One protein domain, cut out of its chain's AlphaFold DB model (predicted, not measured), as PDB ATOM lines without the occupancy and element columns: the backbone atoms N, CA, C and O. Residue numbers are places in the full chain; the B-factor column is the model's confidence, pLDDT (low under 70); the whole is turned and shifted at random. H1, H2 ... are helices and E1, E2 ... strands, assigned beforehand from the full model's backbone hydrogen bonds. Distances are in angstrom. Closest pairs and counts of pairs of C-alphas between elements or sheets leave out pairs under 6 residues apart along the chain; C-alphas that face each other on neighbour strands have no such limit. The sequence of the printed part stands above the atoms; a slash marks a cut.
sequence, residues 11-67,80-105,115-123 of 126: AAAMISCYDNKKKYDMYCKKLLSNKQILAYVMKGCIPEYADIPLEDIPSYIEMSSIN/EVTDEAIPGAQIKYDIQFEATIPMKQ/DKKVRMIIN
ATOM      1  N   ALA A  11     -30.370 -16.013  48.128       48.97
ATOM      2  CA  ALA A  11     -29.232 -16.890  48.410       48.97
ATOM      3  C   ALA A  11     -28.938 -17.893  47.274       48.97
ATOM      4  O   ALA A  11     -27.782 -18.081  46.908       48.97
ATOM      5  N   ALA A  12     -29.962 -18.502  46.668       54.97
ATOM      6  CA  ALA A  12     -29.779 -19.434  45.551       54.97
ATOM      7  C   ALA A  12     -29.310 -18.708  44.278       54.97
ATOM      8  O   ALA A  12     -28.479 -19.229  43.533       54.97
ATOM      9  N   ALA A  13     -29.796 -17.481  44.057       53.91
ATOM     10  CA  ALA A  13     -29.293 -16.619  42.991       53.91
ATOM     11  C   ALA A  13     -27.830 -16.224  43.249       53.91
ATOM     12  O   ALA A  13     -27.006 -16.357  42.349       53.91
ATOM     13  N   MET A  14     -27.480 -15.847  44.482       49.00
ATOM     14  CA  MET A  14     -26.122 -15.466  44.872       49.00
ATOM     15  C   MET A  14     -25.127 -16.630  44.719       49.00
ATOM     16  O   MET A  14     -24.046 -16.422  44.178       49.00
ATOM     17  N   ILE A  15     -25.513 -17.864  45.074       55.66
ATOM     18  CA  ILE A  15     -24.704 -19.077  44.843       55.66
ATOM     19  C   ILE A  15     -24.496 -19.322  43.340       55.66
ATOM     20  O   ILE A  15     -23.374 -19.578  42.910       55.66
ATOM     21  N   SER A  16     -25.546 -19.180  42.519       54.94
ATOM     22  CA  SER A  16     -25.423 -19.341  41.063       54.94
ATOM     23  C   SER A  16     -24.541 -18.261  40.424       54.94
ATOM     24  O   SER A  16     -23.720 -18.561  39.562       54.94
ATOM     25  N   CYS A  17     -24.650 -17.008  40.876       51.50
ATOM     26  CA  CYS A  17     -23.824 -15.900  40.404       51.50
ATOM     27  C   CYS A  17     -22.362 -16.056  40.836       51.50
ATOM     28  O   CYS A  17     -21.472 -15.722  40.062       51.50
ATOM     29  N   TYR A  18     -22.107 -16.597  42.030       55.38
ATOM     30  CA  TYR A  18     -20.759 -16.851  42.541       55.38
ATOM     31  C   TYR A  18     -20.017 -17.914  41.720       55.38
ATOM     32  O   TYR A  18     -18.841 -17.749  41.403       55.38
ATOM     33  N   ASP A  19     -20.723 -18.968  41.302       61.22
ATOM     34  CA  ASP A  19     -20.188 -20.010  40.420       61.22
ATOM     35  C   ASP A  19     -19.877 -19.455  39.017       61.22
ATOM     36  O   ASP A  19     -18.804 -19.689  38.459       61.22
ATOM     37  N   ASN A  20     -20.768 -18.613  38.483       67.75
ATOM     38  CA  ASN A  20     -20.553 -17.922  37.208       67.75
ATOM     39  C   ASN A  20     -19.385 -16.926  37.267       67.75
ATOM     40  O   ASN A  20     -18.623 -16.827  36.309       67.75
ATOM     41  N   LYS A  21     -19.217 -16.220  38.388       71.50
ATOM     42  CA  LYS A  21     -18.139 -15.250  38.611       71.50
ATOM     43  C   LYS A  21     -16.773 -15.933  38.716       71.50
ATOM     44  O   LYS A  21     -15.827 -15.497  38.070       71.50
ATOM     45  N   LYS A  22     -16.691 -17.070  39.420       73.56
ATOM     46  CA  LYS A  22     -15.489 -17.921  39.437       73.56
ATOM     47  C   LYS A  22     -15.140 -18.471  38.057       73.56
ATOM     48  O   LYS A  22     -13.980 -18.455  37.664       73.56
ATOM     49  N   LYS A  23     -16.142 -18.939  37.308       74.44
ATOM     50  CA  LYS A  23     -15.948 -19.399  35.927       74.44
ATOM     51  C   LYS A  23     -15.444 -18.274  35.034       74.44
ATOM     52  O   LYS A  23     -14.503 -18.490  34.283       74.44
ATOM     53  N   TYR A  24     -16.041 -17.088  35.134       77.44
ATOM     54  CA  TYR A  24     -15.616 -15.910  34.384       77.44
ATOM     55  C   TYR A  24     -14.148 -15.572  34.656       77.44
ATOM     56  O   TYR A  24     -13.367 -15.500  33.713       77.44
ATOM     57  N   ASP A  25     -13.765 -15.471  35.929       76.50
ATOM     58  CA  ASP A  25     -12.384 -15.209  36.335       76.50
ATOM     59  C   ASP A  25     -11.411 -16.262  35.775       76.50
ATOM     60  O   ASP A  25     -10.421 -15.924  35.130       76.50
ATOM     61  N   MET A  26     -11.749 -17.549  35.898       77.62
ATOM     62  CA  MET A  26     -10.954 -18.647  35.342       77.62
ATOM     63  C   MET A  26     -10.787 -18.541  33.816       77.62
ATOM     64  O   MET A  26      -9.684 -18.722  33.295       77.62
ATOM     65  N   TYR A  27     -11.862 -18.236  33.082       80.12
ATOM     66  CA  TYR A  27     -11.791 -18.057  31.630       80.12
ATOM     67  C   TYR A  27     -10.955 -16.835  31.251       80.12
ATOM     68  O   TYR A  27     -10.153 -16.927  30.323       80.12
ATOM     69  N   CYS A  28     -11.099 -15.721  31.970       79.06
ATOM     70  CA  CYS A  28     -10.308 -14.513  31.761       79.06
ATOM     71  C   CYS A  28      -8.821 -14.768  32.010       79.06
ATOM     72  O   CYS A  28      -8.008 -14.414  31.159       79.06
ATOM     73  N   LYS A  29      -8.472 -15.457  33.102       80.94
ATOM     74  CA  LYS A  29      -7.098 -15.891  33.391       80.94
ATOM     75  C   LYS A  29      -6.543 -16.733  32.257       80.94
ATOM     76  O   LYS A  29      -5.523 -16.386  31.677       80.94
ATOM     77  N   LYS A  30      -7.259 -17.787  31.859       80.00
ATOM     78  CA  LYS A  30      -6.827 -18.683  30.778       80.00
ATOM     79  C   LYS A  30      -6.652 -17.959  29.440       80.00
ATOM     80  O   LYS A  30      -5.719 -18.253  28.699       80.00
ATOM     81  N   LEU A  31      -7.545 -17.020  29.132       82.19
ATOM     82  CA  LEU A  31      -7.492 -16.217  27.917       82.19
ATOM     83  C   LEU A  31      -6.273 -15.283  27.933       82.19
ATOM     84  O   LEU A  31      -5.496 -15.256  26.985       82.19
ATOM     85  N   LEU A  32      -6.073 -14.556  29.027       82.31
ATOM     86  CA  LEU A  32      -4.981 -13.600  29.172       82.31
ATOM     87  C   LEU A  32      -3.619 -14.264  29.420       82.31
ATOM     88  O   LEU A  32      -2.603 -13.632  29.177       82.31
ATOM     89  N   SER A  33      -3.562 -15.541  29.798       80.12
ATOM     90  CA  SER A  33      -2.312 -16.316  29.786       80.12
ATOM     91  C   SER A  33      -1.814 -16.629  28.368       80.12
ATOM     92  O   SER A  33      -0.684 -17.086  28.190       80.12
ATOM     93  N   ASN A  34      -2.621 -16.398  27.326       82.44
ATOM     94  CA  ASN A  34      -2.196 -16.614  25.948       82.44
ATOM     95  C   ASN A  34      -1.263 -15.487  25.471       82.44
ATOM     96  O   ASN A  34      -1.663 -14.325  25.398       82.44
ATOM     97  N   LYS A  35      -0.043 -15.842  25.041       85.06
ATOM     98  CA  LYS A  35       0.960 -14.885  24.533       85.06
ATOM     99  C   LYS A  35       0.464 -14.011  23.378       85.06
ATOM    100  O   LYS A  35       0.879 -12.864  23.277       85.06
ATOM    101  N   GLN A  36      -0.422 -14.520  22.522       84.38
ATOM    102  CA  GLN A  36      -1.008 -13.734  21.430       84.38
ATOM    103  C   GLN A  36      -1.910 -12.626  21.974       84.38
ATOM    104  O   GLN A  36      -1.870 -11.497  21.504       84.38
ATOM    105  N   ILE A  37      -2.697 -12.926  23.005       86.88
ATOM    106  CA  ILE A  37      -3.597 -11.953  23.631       86.88
ATOM    107  C   ILE A  37      -2.787 -10.932  24.427       86.88
ATOM    108  O   ILE A  37      -3.027  -9.731  24.308       86.88
ATOM    109  N   LEU A  38      -1.755 -11.389  25.138       87.56
ATOM    110  CA  LEU A  38      -0.784 -10.504  25.774       87.56
ATOM    111  C   LEU A  38      -0.086  -9.594  24.762       87.56
ATOM    112  O   LEU A  38       0.075  -8.412  25.041       87.56
ATOM    113  N   ALA A  39       0.253 -10.084  23.568       89.12
ATOM    114  CA  ALA A  39       0.847  -9.263  22.518       89.12
ATOM    115  C   ALA A  39      -0.057  -8.097  22.084       89.12
ATOM    116  O   ALA A  39       0.437  -6.986  21.884       89.12
ATOM    117  N   TYR A  40      -1.376  -8.308  22.002       89.81
ATOM    118  CA  TYR A  40      -2.329  -7.220  21.751       89.81
ATOM    119  C   TYR A  40      -2.341  -6.194  22.886       89.81
ATOM    120  O   TYR A  40      -2.302  -4.991  22.618       89.81
ATOM    121  N   VAL A  41      -2.360  -6.656  24.140       88.62
ATOM    122  CA  VAL A  41      -2.306  -5.778  25.320       88.62
ATOM    123  C   VAL A  41      -1.010  -4.967  25.316       88.62
ATOM    124  O   VAL A  41      -1.042  -3.745  25.414       88.62
ATOM    125  N   MET A  42       0.131  -5.622  25.111       87.81
ATOM    126  CA  MET A  42       1.439  -4.977  25.036       87.81
ATOM    127  C   MET A  42       1.508  -3.937  23.925       87.81
ATOM    128  O   MET A  42       1.985  -2.832  24.155       87.81
ATOM    129  N   LYS A  43       0.995  -4.249  22.734       89.94
ATOM    130  CA  LYS A  43       0.986  -3.314  21.607       89.94
ATOM    131  C   LYS A  43       0.152  -2.060  21.882       89.94
ATOM    132  O   LYS A  43       0.509  -0.983  21.414       89.94
ATOM    133  N   GLY A  44      -0.951  -2.201  22.618       87.06
ATOM    134  CA  GLY A  44      -1.812  -1.081  23.004       87.06
ATOM    135  C   GLY A  44      -1.285  -0.273  24.193       87.06
ATOM    136  O   GLY A  44      -1.505   0.934  24.255       87.06
ATOM    137  N   CYS A  45      -0.592  -0.922  25.129       87.38
ATOM    138  CA  CYS A  45      -0.171  -0.306  26.388       87.38
ATOM    139  C   CYS A  45       1.283   0.181  26.387       87.38
ATOM    140  O   CYS A  45       1.624   1.043  27.195       87.38
ATOM    141  N   ILE A  46       2.140  -0.358  25.517       87.00
ATOM    142  CA  ILE A  46       3.577  -0.084  25.515       87.00
ATOM    143  C   ILE A  46       3.976   0.548  24.169       87.00
ATOM    144  O   ILE A  46       3.952  -0.130  23.133       87.00
ATOM    145  N   PRO A  47       4.379   1.833  24.147       85.38
ATOM    146  CA  PRO A  47       4.689   2.549  22.907       85.38
ATOM    147  C   PRO A  47       5.878   1.946  22.138       85.38
ATOM    148  O   PRO A  47       5.969   2.076  20.914       85.38
ATOM    149  N   GLU A  48       6.782   1.245  22.817       85.12
ATOM    150  CA  GLU A  48       7.920   0.557  22.212       85.12
ATOM    151  C   GLU A  48       7.481  -0.568  21.258       85.12
ATOM    152  O   GLU A  48       8.122  -0.756  20.219       85.12
ATOM    153  N   TYR A  49       6.352  -1.233  21.539       85.31
ATOM    154  CA  TYR A  49       5.798  -2.315  20.713       85.31
ATOM    155  C   TYR A  49       4.799  -1.846  19.645       85.31
ATOM    156  O   TYR A  49       4.367  -2.655  18.826       85.31
ATOM    157  N   ALA A  50       4.453  -0.555  19.592       85.00
ATOM    158  CA  ALA A  50       3.453  -0.034  18.652       85.00
ATOM    159  C   ALA A  50       3.798  -0.324  17.172       85.00
ATOM    160  O   ALA A  50       2.924  -0.695  16.387       85.00
ATOM    161  N   ASP A  51       5.083  -0.225  16.816       86.12
ATOM    162  CA  ASP A  51       5.593  -0.475  15.456       86.12
ATOM    163  C   ASP A  51       5.975  -1.946  15.200       86.12
ATOM    164  O   ASP A  51       6.410  -2.284  14.102       86.12
ATOM    165  N   ILE A  52       5.843  -2.830  16.196       85.75
ATOM    166  CA  ILE A  52       6.213  -4.244  16.059       85.75
ATOM    167  C   ILE A  52       5.018  -5.041  15.544       85.75
ATOM    168  O   ILE A  52       3.892  -4.831  16.018       85.75
ATOM    169  N   PRO A  53       5.200  -5.936  14.560       88.81
ATOM    170  CA  PRO A  53       4.121  -6.805  14.115       88.81
ATOM    171  C   PRO A  53       3.681  -7.716  15.265       88.81
ATOM    172  O   PRO A  53       4.493  -8.218  16.036       88.81
ATOM    173  N   LEU A  54       2.369  -7.929  15.383       87.06
ATOM    174  CA  LEU A  54       1.783  -8.731  16.466       87.06
ATOM    175  C   LEU A  54       2.318 -10.167  16.504       87.06
ATOM    176  O   LEU A  54       2.288 -10.784  17.558       87.06
ATOM    177  N   GLU A  55       2.817 -10.670  15.379       88.12
ATOM    178  CA  GLU A  55       3.418 -11.998  15.248       88.12
ATOM    179  C   GLU A  55       4.768 -12.108  15.976       88.12
ATOM    180  O   GLU A  55       5.088 -13.173  16.503       88.12
ATOM    181  N   ASP A  56       5.515 -11.003  16.084       87.62
ATOM    182  CA  ASP A  56       6.846 -10.987  16.700       87.62
ATOM    183  C   ASP A  56       6.794 -10.695  18.206       87.62
ATOM    184  O   ASP A  56       7.622 -11.204  18.959       87.62
ATOM    185  N   ILE A  57       5.805  -9.919  18.676       87.31
ATOM    186  CA  ILE A  57       5.646  -9.550  20.099       87.31
ATOM    187  C   ILE A  57       5.649 -10.773  21.050       87.31
ATOM    188  O   ILE A  57       6.354 -10.716  22.059       87.31
ATOM    189  N   PRO A  58       4.953 -11.893  20.758       87.38
ATOM    190  CA  PRO A  58       4.955 -13.100  21.585       87.38
ATOM    191  C   PRO A  58       6.348 -13.665  21.883       87.38
ATOM    192  O   PRO A  58       6.541 -14.273  22.938       87.38
ATOM    193  N   SER A  59       7.311 -13.463  20.978       86.75
ATOM    194  CA  SER A  59       8.697 -13.922  21.133       86.75
ATOM    195  C   SER A  59       9.463 -13.129  22.191       86.75
ATOM    196  O   SER A  59      10.407 -13.647  22.778       86.75
ATOM    197  N   TYR A  60       9.040 -11.894  22.470       84.50
ATOM    198  CA  TYR A  60       9.622 -11.055  23.517       84.50
ATOM    199  C   TYR A  60       9.042 -11.349  24.901       84.50
ATOM    200  O   TYR A  60       9.607 -10.884  25.884       84.50
ATOM    201  N   ILE A  61       7.927 -12.085  24.987       85.69
ATOM    202  CA  ILE A  61       7.248 -12.395  26.249       85.69
ATOM    203  C   ILE A  61       7.948 -13.569  26.936       85.69
ATOM    204  O   ILE A  61       7.771 -14.743  26.572       85.69
ATOM    205  N   GLU A  62       8.686 -13.229  27.984       80.38
ATOM    206  CA  GLU A  62       9.220 -14.149  28.971       80.38
ATOM    207  C   GLU A  62       8.184 -14.317  30.081       80.38
ATOM    208  O   GLU A  62       8.041 -13.519  31.007       80.38
ATOM    209  N   MET A  63       7.404 -15.384  29.969       65.56
ATOM    210  CA  MET A  63       6.476 -15.743  31.026       65.56
ATOM    211  C   MET A  63       7.329 -16.171  32.223       65.56
ATOM    212  O   MET A  63       8.006 -17.197  32.150       65.56
ATOM    213  N   SER A  64       7.359 -15.360  33.281       54.22
ATOM    214  CA  SER A  64       8.020 -15.693  34.539       54.22
ATOM    215  C   SER A  64       7.300 -16.905  35.108       54.22
ATOM    216  O   SER A  64       6.253 -16.751  35.721       54.22
ATOM    217  N   SER A  65       7.806 -18.092  34.768       44.97
ATOM    218  CA  SER A  65       7.416 -19.410  35.260       44.97
ATOM    219  C   SER A  65       6.005 -19.466  35.850       44.97
ATOM    220  O   SER A  65       5.835 -19.651  37.051       44.97
ATOM    221  N   ILE A  66       4.983 -19.393  34.993       42.75
ATOM    222  CA  ILE A  66       3.801 -20.212  35.258       42.75
ATOM    223  C   ILE A  66       4.346 -21.631  35.156       42.75
ATOM    224  O   ILE A  66       4.896 -21.995  34.113       42.75
ATOM    225  N   ASN A  67       4.332 -22.366  36.262       33.94
ATOM    226  CA  ASN A  67       4.941 -23.682  36.406       33.94
ATOM    227  C   ASN A  67       4.189 -24.710  35.540       33.94
ATOM    228  O   ASN A  67       3.421 -25.538  36.006       33.94
ATOM    229  N   GLU A  80      -1.367 -18.038  40.329       49.38
ATOM    230  CA  GLU A  80      -1.240 -17.144  41.480       49.38
ATOM    231  C   GLU A  80       0.229 -16.770  41.635       49.38
ATOM    232  O   GLU A  80       1.050 -17.609  42.001       49.38
ATOM    233  N   VAL A  81       0.567 -15.517  41.327       54.03
ATOM    234  CA  VAL A  81       1.932 -15.012  41.498       54.03
ATOM    235  C   VAL A  81       1.957 -14.099  42.717       54.03
ATOM    236  O   VAL A  81       1.175 -13.151  42.819       54.03
ATOM    237  N   THR A  82       2.824 -14.435  43.667       48.53
ATOM    238  CA  THR A  82       3.002 -13.716  44.929       48.53
ATOM    239  C   THR A  82       4.284 -12.906  44.865       48.53
ATOM    240  O   THR A  82       5.356 -13.475  44.669       48.53
ATOM    241  N   ASP A  83       4.180 -11.595  45.042       49.84
ATOM    242  CA  ASP A  83       5.328 -10.692  45.088       49.84
ATOM    243  C   ASP A  83       5.659 -10.386  46.556       49.84
ATOM    244  O   ASP A  83       4.856  -9.797  47.287       49.84
ATOM    245  N   GLU A  84       6.821 -10.845  47.023       48.78
ATOM    246  CA  GLU A  84       7.335 -10.540  48.363       48.78
ATOM    247  C   GLU A  84       8.050  -9.184  48.340       48.78
ATOM    248  O   GLU A  84       9.276  -9.106  48.308       48.78
ATOM    249  N   ALA A  85       7.287  -8.090  48.350       49.47
ATOM    250  CA  ALA A  85       7.864  -6.744  48.434       49.47
ATOM    251  C   ALA A  85       7.727  -6.090  49.823       49.47
ATOM    252  O   ALA A  85       8.256  -5.001  50.040       49.47
ATOM    253  N   ILE A  86       7.056  -6.729  50.791       53.88
ATOM    254  CA  ILE A  86       6.926  -6.208  52.160       53.88
ATOM    255  C   ILE A  86       6.993  -7.373  53.164       53.88
ATOM    256  O   ILE A  86       6.159  -8.277  53.085       53.88
ATOM    257  N   PRO A  87       7.918  -7.368  54.145       45.47
ATOM    258  CA  PRO A  87       7.925  -8.374  55.201       45.47
ATOM    259  C   PRO A  87       6.624  -8.277  56.009       45.47
ATOM    260  O   PRO A  87       6.425  -7.343  56.784       45.47
ATOM    261  N   GLY A  88       5.722  -9.237  55.788       54.62
ATOM    262  CA  GLY A  88       4.420  -9.335  56.454       54.62
ATOM    263  C   GLY A  88       3.191  -9.047  55.582       54.62
ATOM    264  O   GLY A  88       2.082  -9.222  56.079       54.62
ATOM    265  N   ALA A  89       3.343  -8.659  54.308       53.34
ATOM    266  CA  ALA A  89       2.213  -8.504  53.385       53.34
ATOM    267  C   ALA A  89       2.483  -9.215  52.052       53.34
ATOM    268  O   ALA A  89       3.422  -8.882  51.333       53.34
ATOM    269  N   GLN A  90       1.636 -10.194  51.729       57.69
ATOM    270  CA  GLN A  90       1.685 -10.941  50.477       57.69
ATOM    271  C   GLN A  90       0.797 -10.237  49.450       57.69
ATOM    272  O   GLN A  90      -0.422 -10.191  49.615       57.69
ATOM    273  N   ILE A  91       1.400  -9.671  48.403       67.62
ATOM    274  CA  ILE A  91       0.642  -9.102  47.286       67.62
ATOM    275  C   ILE A  91       0.431 -10.215  46.262       67.62
ATOM    276  O   ILE A  91       1.392 -10.825  45.795       67.62
ATOM    277  N   LYS A  92      -0.837 -10.502  45.960       71.31
ATOM    278  CA  LYS A  92      -1.252 -11.530  45.006       71.31
ATOM    279  C   LYS A  92      -1.809 -10.858  43.759       71.31
ATOM    280  O   LYS A  92      -2.684 -10.001  43.870       71.31
ATOM    281  N   TYR A  93      -1.324 -11.289  42.601       75.56
ATOM    282  CA  TYR A  93      -1.805 -10.844  41.299       75.56
ATOM    283  C   TYR A  93      -2.411 -12.011  40.518       75.56
ATOM    284  O   TYR A  93      -2.002 -13.160  40.704       75.56
ATOM    285  N   ASP A  94      -3.352 -11.711  39.620       79.38
ATOM    286  CA  ASP A  94      -3.956 -12.730  38.760       79.38
ATOM    287  C   ASP A  94      -3.023 -13.168  37.634       79.38
ATOM    288  O   ASP A  94      -3.013 -14.342  37.291       79.38
ATOM    289  N   ILE A  95      -2.254 -12.252  37.034       81.19
ATOM    290  CA  ILE A  95      -1.297 -12.577  35.966       81.19
ATOM    291  C   ILE A  95      -0.081 -11.663  36.078       81.19
ATOM    292  O   ILE A  95      -0.216 -10.447  36.215       81.19
ATOM    293  N   GLN A  96       1.110 -12.244  35.949       83.69
ATOM    294  CA  GLN A  96       2.370 -11.515  35.881       83.69
ATOM    295  C   GLN A  96       3.270 -12.124  34.804       83.69
ATOM    296  O   GLN A  96       3.422 -13.344  34.729       83.69
ATOM    297  N   PHE A  97       3.884 -11.276  33.982       83.44
ATOM    298  CA  PHE A  97       4.887 -11.696  33.005       83.44
ATOM    299  C   PHE A  97       5.923 -10.599  32.768       83.44
ATOM    300  O   PHE A  97       5.692  -9.424  33.066       83.44
ATOM    301  N   GLU A  98       7.065 -10.984  32.210       86.50
ATOM    302  CA  GLU A  98       8.101 -10.057  31.780       86.50
ATOM    303  C   GLU A  98       8.228 -10.092  30.257       86.50
ATOM    304  O   GLU A  98       7.874 -11.067  29.591       86.50
ATOM    305  N   ALA A  99       8.687  -8.998  29.669       85.56
ATOM    306  CA  ALA A  99       8.971  -8.963  28.251       85.56
ATOM    307  C   ALA A  99      10.186  -8.106  27.935       85.56
ATOM    308  O   ALA A  99      10.410  -7.061  28.546       85.56
ATOM    309  N   THR A 100      10.971  -8.542  26.959       88.25
ATOM    310  CA  THR A 100      12.179  -7.835  26.541       88.25
ATOM    311  C   THR A 100      11.815  -6.681  25.627       88.25
ATOM    312  O   THR A 100      11.252  -6.886  24.549       88.25
ATOM    313  N   ILE A 101      12.148  -5.460  26.045       84.19
ATOM    314  CA  ILE A 101      11.836  -4.257  25.289       84.19
ATOM    315  C   ILE A 101      12.695  -4.242  24.018       84.19
ATOM    316  O   ILE A 101      13.927  -4.234  24.092       84.19
ATOM    317  N   PRO A 102      12.067  -4.175  22.840       75.31
ATOM    318  CA  PRO A 102      12.763  -4.053  21.572       75.31
ATOM    319  C   PRO A 102      13.484  -2.700  21.529       75.31
ATOM    320  O   PRO A 102      12.863  -1.640  21.410       75.31
ATOM    321  N   MET A 103      14.814  -2.702  21.630       68.06
ATOM    322  CA  MET A 103      15.601  -1.478  21.480       68.06
ATOM    323  C   MET A 103      15.478  -0.959  20.042       68.06
ATOM    324  O   MET A 103      16.211  -1.371  19.142       68.06
ATOM    325  N   LYS A 104      14.583   0.009  19.814       62.34
ATOM    326  CA  LYS A 104      14.680   0.874  18.637       62.34
ATOM    327  C   LYS A 104      15.990   1.636  18.774       62.34
ATOM    328  O   LYS A 104      16.137   2.454  19.678       62.34
ATOM    329  N   GLN A 105      16.953   1.348  17.904       51.03
ATOM    330  CA  GLN A 105      18.230   2.051  17.840       51.03
ATOM    331  C   GLN A 105      17.993   3.542  17.548       51.03
ATOM    332  O   GLN A 105      18.043   3.992  16.407       51.03
ATOM    333  N   ASP A 115      19.472  -6.809  28.686       66.81
ATOM    334  CA  ASP A 115      18.173  -6.695  28.025       66.81
ATOM    335  C   ASP A 115      17.210  -5.904  28.917       66.81
ATOM    336  O   ASP A 115      16.880  -6.329  30.027       66.81
ATOM    337  N   LYS A 116      16.804  -4.704  28.482       79.88
ATOM    338  CA  LYS A 116      15.815  -3.919  29.226       79.88
ATOM    339  C   LYS A 116      14.510  -4.704  29.189       79.88
ATOM    340  O   LYS A 116      13.952  -4.891  28.112       79.88
ATOM    341  N   LYS A 117      14.029  -5.149  30.347       84.50
ATOM    342  CA  LYS A 117      12.763  -5.877  30.475       84.50
ATOM    343  C   LYS A 117      11.688  -4.982  31.073       84.50
ATOM    344  O   LYS A 117      11.967  -4.150  31.934       84.50
ATOM    345  N   VAL A 118      10.459  -5.165  30.613       85.88
ATOM    346  CA  VAL A 118       9.251  -4.621  31.227       85.88
ATOM    347  C   VAL A 118       8.548  -5.744  31.975       85.88
ATOM    348  O   VAL A 118       8.419  -6.846  31.452       85.88
ATOM    349  N   ARG A 119       8.086  -5.469  33.194       86.31
ATOM    350  CA  ARG A 119       7.208  -6.366  33.949       86.31
ATOM    351  C   ARG A 119       5.780  -5.856  33.835       86.31
ATOM    352  O   ARG A 119       5.526  -4.686  34.114       86.31
ATOM    353  N   MET A 120       4.862  -6.728  33.444       84.75
ATOM    354  CA  MET A 120       3.435  -6.435  33.385       84.75
ATOM    355  C   MET A 120       2.685  -7.272  34.411       84.75
ATOM    356  O   MET A 120       2.957  -8.459  34.586       84.75
ATOM    357  N   ILE A 121       1.729  -6.625  35.069       86.31
ATOM    358  CA  ILE A 121       0.838  -7.220  36.057       86.31
ATOM    359  C   ILE A 121      -0.587  -6.918  35.605       86.31
ATOM    360  O   ILE A 121      -0.908  -5.768  35.303       86.31
ATOM    361  N   ILE A 122      -1.430  -7.944  35.546       83.56
ATOM    362  CA  ILE A 122      -2.854  -7.815  35.238       83.56
ATOM    363  C   ILE A 122      -3.627  -8.324  36.447       83.56
ATOM    364  O   ILE A 122      -3.443  -9.463  36.875       83.56
ATOM    365  N   ASN A 123      -4.485  -7.461  36.983       83.94
ATOM    366  CA  ASN A 123      -5.416  -7.794  38.049       83.94
ATOM    367  C   ASN A 123      -6.832  -7.771  37.473       83.94
ATOM    368  O   ASN A 123      -7.225  -6.793  36.833       83.94
TER     369      ASN A 123
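AT A GLANCE: This is residues 11 to 67, 80 to 105 and 115 to 123 of the 126 residues of an uncharacterized protein of Erysipelotrichaceae bacterium 2_2_44A (UniProt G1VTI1). A two-stranded ribbon, E3 and E4, has H2 near it with H3 beside H2, and a second ribbon, the hairpin of E1 and E2, turns away from it at a bend of 76 degrees where E2 runs on into E3. The long helix H1 makes an arm, whose residues 11 to 24 stick out. The 92 printed residues have three named helices, then four named strands, in two antiparallel sheets, E1 - E2 and E3 - E4; the class is mixed. The whole is loose, with a radius of gyration of the C-alphas of 16.4 A and spans of 59 by 35 by 23 A.

IN THESE COORDINATES: E3, residues 95 to 100, is 17.1 A long, and E4, residues 117 to 122, is 16.4 A long, ending at C-alpha 122 (-2.854, -7.815, 35.238). E1 is residues 81 to 86 and E2 residues 89 to 93. H1, residues 11 to 32, is 31.1 A long, from C-alpha 11 (-29.232, -16.890, 48.410). H2, residues 35 to 45, is 14.7 A long; H3 is residues 57 to 60.

HOW THE PARTS SIT: E3 and E4 are antiparallel at 160 degrees, with N 99 and O 118 2.8 A apart, within hydrogen-bond range. Residues 61 to 62 pair antiparallel with residues 98 to 99 of E3. In the hairpin of E1 and E2, N 83 and O 91 are 3.0 A apart, within range. H2 and E4 are near each other, with 5 pairs of C-alphas within 10 A. H2 and H3 touch; their closest C-alphas, of Lys 35 and Pro 58, are 5.3 A apart. H1 and H2 are close but not clearly touching, about perpendicular at 88 degrees, with the closest C-alphas, of Leu 32 and Leu 38, 6.2 A apart. In H1 and H2 every O i to N i+4 pair is within hydrogen-bond range; H3 is too short for one.

THE WHOLE: The C-alphas farthest apart, of Ala 11 and Gln 105, are 59.5 A apart. Residues 68 to 79 and 106 to 114 are not printed, with C-alpha gaps of 10.3 A and 13.4 A. The link from H2 to H3 is long. Mean pLDDT of the printed part is 73.6; 31 residues are under 70, among them 11 to 20 and 80 to 91.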